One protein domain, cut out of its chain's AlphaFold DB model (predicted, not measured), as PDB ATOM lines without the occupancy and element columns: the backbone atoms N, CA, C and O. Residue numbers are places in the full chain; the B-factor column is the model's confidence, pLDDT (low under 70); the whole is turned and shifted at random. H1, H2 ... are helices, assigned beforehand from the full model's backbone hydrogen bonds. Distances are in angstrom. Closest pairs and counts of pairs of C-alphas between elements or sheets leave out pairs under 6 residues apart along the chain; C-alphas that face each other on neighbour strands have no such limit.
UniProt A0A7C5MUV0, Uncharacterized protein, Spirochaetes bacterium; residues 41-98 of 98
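What this domain is: This is residues 41 to 98 of the 98 residues of an uncharacterized protein of Spirochaetes bacterium (UniProt A0A7C5MUV0). Helices H2, H3 and H4 fold back and forth with H3 between the other two, and H1 lies across their H2 and H4 side, away from H3. The 58 printed residues hold four named helices, H1 to H4 in chain order, and no named strand: all helix. The whole is compact, radius of gyration of the C-alphas 9.7 A, spanning 25 by 25 by 20 A.

How they stand to each other: H3, residues 71 to 81, touches H4, residues 87 to 97, as a helical hairpin at a steep tilt of 44 degrees, closest C-alphas Asn 75 and Ala 89, 4.8 A. H2, residues 62 to 67, forms a hairpin with H3 at 8 degrees, closest C-alphas Ser 65 and Lys 73, 5.5 A. H1, residues 41 to 51, touches H4, closest C-alphas Cys 51 and Cys 94, 5.6 A; H1 and H3 are apart. H1, H3 and H4 have every O i to N i+4 pair within hydrogen-bond range; H2 has 0 of 2, but 3 of 3 O i to N i+3 pairs.

Where its parts are: H3 and H4 each measure 15.3 A, H1 15.2 A, H2 10.6 A. C-alpha 41 is at (-33.478, -53.353, -11.304), C-alpha 97 at (-37.553, -41.164, -10.630).

The domain as a whole: The printed part has no cut and no long link; pLDDT is under 70 at residue 98.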
ATOM      1  N   SER A  41     -32.366 -53.346 -10.350       78.50
ATOM      2  CA  SER A  41     -33.478 -53.353 -11.304       78.50
ATOM      3  C   SER A  41     -34.812 -53.705 -10.645       78.50
ATOM      4  O   SER A  41     -35.822 -53.046 -10.906       78.50
ATOM      5  N   THR A  42     -34.825 -54.696  -9.753       83.56
ATOM      6  CA  THR A  42     -36.015 -55.083  -8.985       83.56
ATOM      7  C   THR A  42     -36.423 -53.969  -8.030       83.56
ATOM      8  O   THR A  42     -37.603 -53.631  -7.955       83.56
ATOM      9  N   CYS A  43     -35.453 -53.339  -7.361       86.50
ATOM     10  CA  CYS A  43     -35.709 -52.181  -6.510       86.50
ATOM     11  C   CYS A  43     -36.329 -51.022  -7.285       86.50
ATOM     12  O   CYS A  43     -37.395 -50.548  -6.909       86.50
ATOM     13  N   LYS A  44     -35.712 -50.600  -8.395       84.31
ATOM     14  CA  LYS A  44     -36.260 -49.537  -9.246       84.31
ATOM     15  C   LYS A  44     -37.661 -49.877  -9.743       84.31
ATOM     16  O   LYS A  44     -38.546 -49.037  -9.663       84.31
ATOM     17  N   THR A  45     -37.894 -51.115 -10.174       87.19
ATOM     18  CA  THR A  45     -39.221 -51.550 -10.636       87.19
ATOM     19  C   THR A  45     -40.264 -51.479  -9.523       87.19
ATOM     20  O   THR A  45     -41.358 -50.967  -9.739       87.19
ATOM     21  N   ASN A  46     -39.941 -51.967  -8.324       87.56
ATOM     22  CA  ASN A  46     -40.852 -51.916  -7.184       87.56
ATOM     23  C   ASN A  46     -41.107 -50.477  -6.724       87.56
ATOM     24  O   ASN A  46     -42.236 -50.145  -6.383       87.56
ATOM     25  N   LEU A  47     -40.095 -49.610  -6.771       88.88
ATOM     26  CA  LEU A  47     -40.240 -48.189  -6.461       88.88
ATOM     27  C   LEU A  47     -41.131 -47.472  -7.473       88.88
ATOM     28  O   LEU A  47     -42.034 -46.754  -7.068       88.88
ATOM     29  N   ILE A  48     -40.956 -47.730  -8.773       88.56
ATOM     30  CA  ILE A  48     -41.843 -47.203  -9.821       88.56
ATOM     31  C   ILE A  48     -43.277 -47.683  -9.590       88.56
ATOM     32  O   ILE A  48     -44.203 -46.880  -9.606       88.56
ATOM     33  N   LYS A  49     -43.472 -48.975  -9.304       89.19
ATOM     34  CA  LYS A  49     -44.795 -49.528  -8.978       89.19
ATOM     35  C   LYS A  49     -45.400 -48.895  -7.725       89.19
ATOM     36  O   LYS A  49     -46.608 -48.688  -7.680       89.19
ATOM     37  N   ALA A  50     -44.587 -48.584  -6.714       89.44
ATOM     38  CA  ALA A  50     -45.043 -47.916  -5.499       89.44
ATOM     39  C   ALA A  50     -45.445 -46.459  -5.771       89.44
ATOM     40  O   ALA A  50     -46.504 -46.024  -5.326       89.44
ATOM     41  N   CYS A  51     -44.658 -45.741  -6.578       88.19
ATOM     42  CA  CYS A  51     -44.968 -44.393  -7.050       88.19
ATOM     43  C   CYS A  51     -46.242 -44.342  -7.907       88.19
ATOM     44  O   CYS A  51     -47.037 -43.418  -7.776       88.19
ATOM     45  N   SER A  52     -46.473 -45.359  -8.739       87.25
ATOM     46  CA  SER A  52     -47.694 -45.504  -9.545       87.25
ATOM     47  C   SER A  52     -48.904 -46.001  -8.742       87.25
ATOM     48  O   SER A  52     -50.001 -46.103  -9.290       87.25
ATOM     49  N   GLY A  53     -48.728 -46.343  -7.461       86.50
ATOM     50  CA  GLY A  53     -49.784 -46.888  -6.605       86.50
ATOM     51  C   GLY A  53     -50.179 -48.339  -6.910       86.50
ATOM     52  O   GLY A  53     -51.164 -48.828  -6.359       86.50
ATOM     53  N   GLU A  54     -49.424 -49.051  -7.754       87.56
ATOM     54  CA  GLU A  54     -49.647 -50.475  -8.049       87.56
ATOM     55  C   GLU A  54     -49.309 -51.369  -6.850       87.56
ATOM     56  O   GLU A  54     -49.913 -52.428  -6.667       87.56
ATOM     57  N   ILE A  55     -48.345 -50.951  -6.024       88.00
ATOM     58  CA  ILE A  55     -47.989 -51.633  -4.777       88.00
ATOM     59  C   ILE A  55     -47.886 -50.636  -3.620       88.00
ATOM     60  O   ILE A  55     -47.636 -49.451  -3.815       88.00
ATOM     61  N   LYS A  56     -48.043 -51.124  -2.388       86.38
ATOM     62  CA  LYS A  56     -47.813 -50.318  -1.184       86.38
ATOM     63  C   LYS A  56     -46.319 -50.175  -0.891       86.38
ATOM     64  O   LYS A  56     -45.577 -51.145  -1.023       86.38
ATOM     65  N   TRP A  57     -45.915 -49.013  -0.374       83.81
ATOM     66  CA  TRP A  57     -44.554 -48.733   0.110       83.81
ATOM     67  C   TRP A  57     -44.062 -49.707   1.188       83.81
ATOM     68  O   TRP A  57     -42.880 -50.018   1.245       83.81
ATOM     69  N   GLU A  58     -44.977 -50.250   1.989       83.12
ATOM     70  CA  GLU A  58     -44.712 -51.293   2.991       83.12
ATOM     71  C   GLU A  58     -44.110 -52.574   2.383       83.12
ATOM     72  O   GLU A  58     -43.394 -53.305   3.060       83.12
ATOM     73  N   ASN A  59     -44.402 -52.842   1.104       82.25
ATOM     74  CA  ASN A  59     -43.918 -54.012   0.370       82.25
ATOM     75  C   ASN A  59     -42.606 -53.737  -0.379       82.25
ATOM     76  O   ASN A  59     -42.089 -54.623  -1.062       82.25
ATOM     77  N   VAL A  60     -42.085 -52.511  -0.301       84.81
ATOM     78  CA  VAL A  60     -40.806 -52.139  -0.901       84.81
ATOM     79  C   VAL A  60     -39.685 -52.484   0.072       84.81
ATOM     80  O   VAL A  60     -39.741 -52.162   1.259       84.81
ATOM     81  N   ASP A  61     -38.642 -53.141  -0.431       83.00
ATOM     82  CA  ASP A  61     -37.505 -53.526   0.396       83.00
ATOM     83  C   ASP A  61     -36.734 -52.284   0.871       83.00
ATOM     84  O   ASP A  61     -36.307 -51.443   0.071       83.00
ATOM     85  N   LYS A  62     -36.507 -52.178   2.186       82.06
ATOM     86  CA  LYS A  62     -35.764 -51.057   2.780       82.06
ATOM     87  C   LYS A  62     -34.323 -50.971   2.277       82.06
ATOM     88  O   LYS A  62     -33.732 -49.889   2.257       82.06
ATOM     89  N   LEU A  63     -33.774 -52.093   1.813       79.75
ATOM     90  CA  LEU A  63     -32.447 -52.166   1.215       79.75
ATOM     91  C   LEU A  63     -32.359 -51.440  -0.129       79.75
ATOM     92  O   LEU A  63     -31.246 -51.185  -0.579       79.75
ATOM     93  N   CYS A  64     -33.475 -51.059  -0.759       82.25
ATOM     94  CA  CYS A  64     -33.445 -50.295  -2.004       82.25
ATOM     95  C   CYS A  64     -32.770 -48.930  -1.857       82.25
ATOM     96  O   CYS A  64     -32.138 -48.468  -2.805       82.25
ATOM     97  N   SER A  65     -32.810 -48.334  -0.662       83.38
ATOM     98  CA  SER A  65     -32.104 -47.088  -0.324       83.38
ATOM     99  C   SER A  65     -30.600 -47.128  -0.616       83.38
ATOM    100  O   SER A  65     -30.008 -46.095  -0.923       83.38
ATOM    101  N   LYS A  66     -29.974 -48.315  -0.596       82.56
ATOM    102  CA  LYS A  66     -28.539 -48.484  -0.873       82.56
ATOM    103  C   LYS A  66     -28.151 -48.163  -2.321       82.56
ATOM    104  O   LYS A  66     -26.985 -47.889  -2.579       82.56
ATOM    105  N   TYR A  67     -29.109 -48.229  -3.249       82.69
ATOM    106  CA  TYR A  67     -28.890 -47.957  -4.673       82.69
ATOM    107  C   TYR A  67     -28.998 -46.476  -5.031       82.69
ATOM    108  O   TYR A  67     -28.655 -46.083  -6.143       82.69
ATOM    109  N   PHE A  68     -29.452 -45.652  -4.091       83.06
ATOM    110  CA  PHE A  68     -29.593 -44.217  -4.272       83.06
ATOM    111  C   PHE A  68     -28.548 -43.488  -3.430       83.06
ATOM    112  O   PHE A  68     -28.024 -44.005  -2.443       83.06
ATOM    113  N   SER A  69     -28.211 -42.268  -3.832       83.75
ATOM    114  CA  SER A  69     -27.226 -41.433  -3.141       83.75
ATOM    115  C   SER A  69     -27.715 -39.989  -3.028       83.75
ATOM    116  O   SER A  69     -28.600 -39.556  -3.763       83.75
ATOM    117  N   GLY A  70     -27.171 -39.251  -2.057       85.38
ATOM    118  CA  GLY A  70     -27.540 -37.853  -1.815       85.38
ATOM    119  C   GLY A  70     -28.985 -37.674  -1.338       85.38
ATOM    120  O   GLY A  70     -29.475 -38.441  -0.508       85.38
ATOM    121  N   SER A  71     -29.662 -36.651  -1.861       83.12
ATOM    122  CA  SER A  71     -31.042 -36.297  -1.498       83.12
ATOM    123  C   SER A  71     -32.047 -37.402  -1.826       83.12
ATOM    124  O   SER A  71     -32.925 -37.675  -1.014       83.12
ATOM    125  N   GLN A  72     -31.866 -38.114  -2.945       83.69
ATOM    126  CA  GLN A  72     -32.727 -39.242  -3.324       83.69
ATOM    127  C   GLN A  72     -32.723 -40.346  -2.266       83.69
ATOM    128  O   GLN A  72     -33.775 -40.886  -1.933       83.69
ATOM    129  N   LYS A  73     -31.549 -40.655  -1.700       87.25
ATOM    130  CA  LYS A  73     -31.438 -41.642  -0.623       87.25
ATOM    131  C   LYS A  73     -32.193 -41.188   0.622       87.25
ATOM    132  O   LYS A  73     -32.960 -41.969   1.168       87.25
ATOM    133  N   SER A  74     -31.988 -39.941   1.045       85.44
ATOM    134  CA  SER A  74     -32.622 -39.411   2.256       85.44
ATOM    135  C   SER A  74     -34.147 -39.392   2.132       85.44
ATOM    136  O   SER A  74     -34.839 -39.823   3.048       85.44
ATOM    137  N   ASN A  75     -34.668 -38.954   0.982       88.06
ATOM    138  CA  ASN A  75     -36.104 -38.921   0.711       88.06
ATOM    139  C   ASN A  75     -36.704 -40.331   0.674       88.06
ATOM    140  O   ASN A  75     -37.756 -40.577   1.266       88.06
ATOM    141  N   LEU A  76     -36.002 -41.277   0.043       87.69
ATOM    142  CA  LEU A  76     -36.417 -42.674  -0.005       87.69
ATOM    143  C   LEU A  76     -36.399 -43.332   1.382       87.69
ATOM    144  O   LEU A  76     -37.344 -44.028   1.736       87.69
ATOM    145  N   GLU A  77     -35.357 -43.111   2.185       88.56
ATOM    146  CA  GLU A  77     -35.280 -43.628   3.557       88.56
ATOM    147  C   GLU A  77     -36.402 -43.056   4.428       88.56
ATOM    148  O   GLU A  77     -37.065 -43.815   5.132       88.56
ATOM    149  N   SER A  78     -36.683 -41.750   4.332       87.50
ATOM    150  CA  SER A  78     -37.819 -41.135   5.028       87.50
ATOM    151  C   SER A  78     -39.160 -41.719   4.576       87.50
ATOM    152  O   SER A  78     -40.011 -42.018   5.414       87.50
ATOM    153  N   CYS A  79     -39.346 -41.939   3.274       87.94
ATOM    154  CA  CYS A  79     -40.554 -42.563   2.742       87.94
ATOM    155  C   CYS A  79     -40.730 -44.014   3.234       87.94
ATOM    156  O   CYS A  79     -41.809 -44.396   3.678       87.94
ATOM    157  N   LEU A  80     -39.664 -44.820   3.211       86.88
ATOM    158  CA  LEU A  80     -39.682 -46.223   3.644       86.88
ATOM    159  C   LEU A  80     -39.805 -46.394   5.165       86.88
ATOM    160  O   LEU A  80     -40.183 -47.472   5.635       86.88
ATOM    161  N   ASP A  81     -39.451 -45.372   5.945       87.06
ATOM    162  CA  ASP A  81     -39.620 -45.384   7.398       87.06
ATOM    163  C   ASP A  81     -41.094 -45.230   7.789       87.06
ATOM    164  O   ASP A  81     -41.623 -46.038   8.555       87.06
ATOM    165  N   ASN A  82     -41.777 -44.243   7.202       86.00
ATOM    166  CA  ASN A  82     -43.202 -44.021   7.419       86.00
ATOM    167  C   ASN A  82     -43.868 -43.377   6.188       86.00
ATOM    168  O   ASN A  82     -43.960 -42.149   6.114       86.00
ATOM    169  N   PRO A  83     -44.385 -44.175   5.238       79.56
ATOM    170  CA  PRO A  83     -44.896 -43.654   3.969       79.56
ATOM    171  C   PRO A  83     -46.170 -42.812   4.124       79.56
ATOM    172  O   PRO A  83     -46.463 -41.981   3.269       79.56
ATOM    173  N   VAL A  84     -46.916 -42.990   5.221       80.81
ATOM    174  CA  VAL A  84     -48.127 -42.205   5.513       80.81
ATOM    175  C   VAL A  84     -47.771 -40.848   6.120       80.81
ATOM    176  O   VAL A  84     -48.376 -39.840   5.773       80.81
ATOM    177  N   ALA A  85     -46.784 -40.800   7.020       82.44
ATOM    178  CA  ALA A  85     -46.349 -39.544   7.632       82.44
ATOM    179  C   ALA A  85     -45.427 -38.722   6.713       82.44
ATOM    180  O   ALA A  85     -45.466 -37.496   6.745       82.44
ATOM    181  N   ASN A  86     -44.625 -39.390   5.879       86.25
ATOM    182  CA  ASN A  86     -43.605 -38.775   5.025       86.25
ATOM    183  C   ASN A  86     -44.013 -38.768   3.549       86.25
ATOM    184  O   ASN A  86     -43.175 -38.928   2.662       86.25
ATOM    185  N   GLN A  87     -45.300 -38.556   3.277       84.75
ATOM    186  CA  GLN A  87     -45.849 -38.604   1.923       84.75
ATOM    187  C   GLN A  87     -45.171 -37.595   0.980       84.75
ATOM    188  O   GLN A  87     -44.853 -37.937  -0.151       84.75
ATOM    189  N   ALA A  88     -44.799 -36.413   1.484       86.94
ATOM    190  CA  ALA A  88     -44.022 -35.431   0.724       86.94
ATOM    191  C   ALA A  88     -42.632 -35.946   0.296       86.94
ATOM    192  O   ALA A  88     -42.172 -35.628  -0.795       86.94
ATOM    193  N   ALA A  89     -41.963 -36.751   1.129       87.19
ATOM    194  CA  ALA A  89     -40.670 -37.345   0.781       87.19
ATOM    195  C   ALA A  89     -40.830 -38.471  -0.252       87.19
ATOM    196  O   ALA A  89     -39.988 -38.615  -1.138       87.19
ATOM    197  N   CYS A  90     -41.924 -39.238  -0.161       86.69
ATOM    198  CA  CYS A  90     -42.296 -40.214  -1.182       86.69
ATOM    199  C   CYS A  90     -42.555 -39.529  -2.529       86.69
ATOM    200  O   CYS A  90     -42.004 -39.957  -3.538       86.69
ATOM    201  N   ASP A  91     -43.327 -38.441  -2.535       88.62
ATOM    202  CA  ASP A  91     -43.660 -37.691  -3.746       88.62
ATOM    203  C   ASP A  91     -42.415 -37.057  -4.383       88.62
ATOM    204  O   ASP A  91     -42.218 -37.177  -5.591       88.62
ATOM    205  N   ASP A  92     -41.535 -36.447  -3.580       90.06
ATOM    206  CA  ASP A  92     -40.287 -35.841  -4.068       90.06
ATOM    207  C   ASP A  92     -39.343 -36.900  -4.661       90.06
ATOM    208  O   ASP A  92     -38.734 -36.696  -5.715       90.06
ATOM    209  N   PHE A  93     -39.272 -38.079  -4.033       89.44
ATOM    210  CA  PHE A  93     -38.528 -39.219  -4.564       89.44
ATOM    211  C   PHE A  93     -39.126 -39.745  -5.879       89.44
ATOM    212  O   PHE A  93     -38.393 -39.991  -6.836       89.44
ATOM    213  N   CYS A  94     -40.451 -39.878  -5.962       88.62
ATOM    214  CA  CYS A  94     -41.134 -40.297  -7.185       88.62
ATOM    215  C   CYS A  94     -40.951 -39.293  -8.327       88.62
ATOM    216  O   CYS A  94     -40.749 -39.700  -9.470       88.62
ATOM    217  N   ALA A  95     -40.951 -37.996  -8.017       87.62
ATOM    218  CA  ALA A  95     -40.690 -36.930  -8.978       87.62
ATOM    219  C   ALA A  95     -39.245 -36.934  -9.500       87.62
ATOM    220  O   ALA A  95     -39.001 -36.454 -10.598       87.62
ATOM    221  N   THR A  96     -38.289 -37.478  -8.738       83.69
ATOM    222  CA  THR A  96     -36.897 -37.645  -9.192       83.69
ATOM    223  C   THR A  96     -36.650 -38.946  -9.960       83.69
ATOM    224  O   THR A  96     -35.558 -39.134 -10.501       83.69
ATOM    225  N   LEU A  97     -37.619 -39.862  -9.962       78.25
ATOM    226  CA  LEU A  97     -37.553 -41.164 -10.630       78.25
ATOM    227  C   LEU A  97     -38.100 -41.132 -12.065       78.25
ATOM    228  O   LEU A  97     -37.766 -42.023 -12.849       78.25
ATOM    229  N   TYR A  98     -38.924 -40.127 -12.369       62.00
ATOM    230  CA  TYR A  98     -39.473 -39.795 -13.687       62.00
ATOM    231  C   TYR A  98     -38.673 -38.673 -14.357       62.00
ATOM    232  O   TYR A  98     -38.568 -38.715 -15.603       62.00
TER     233      TYR A  98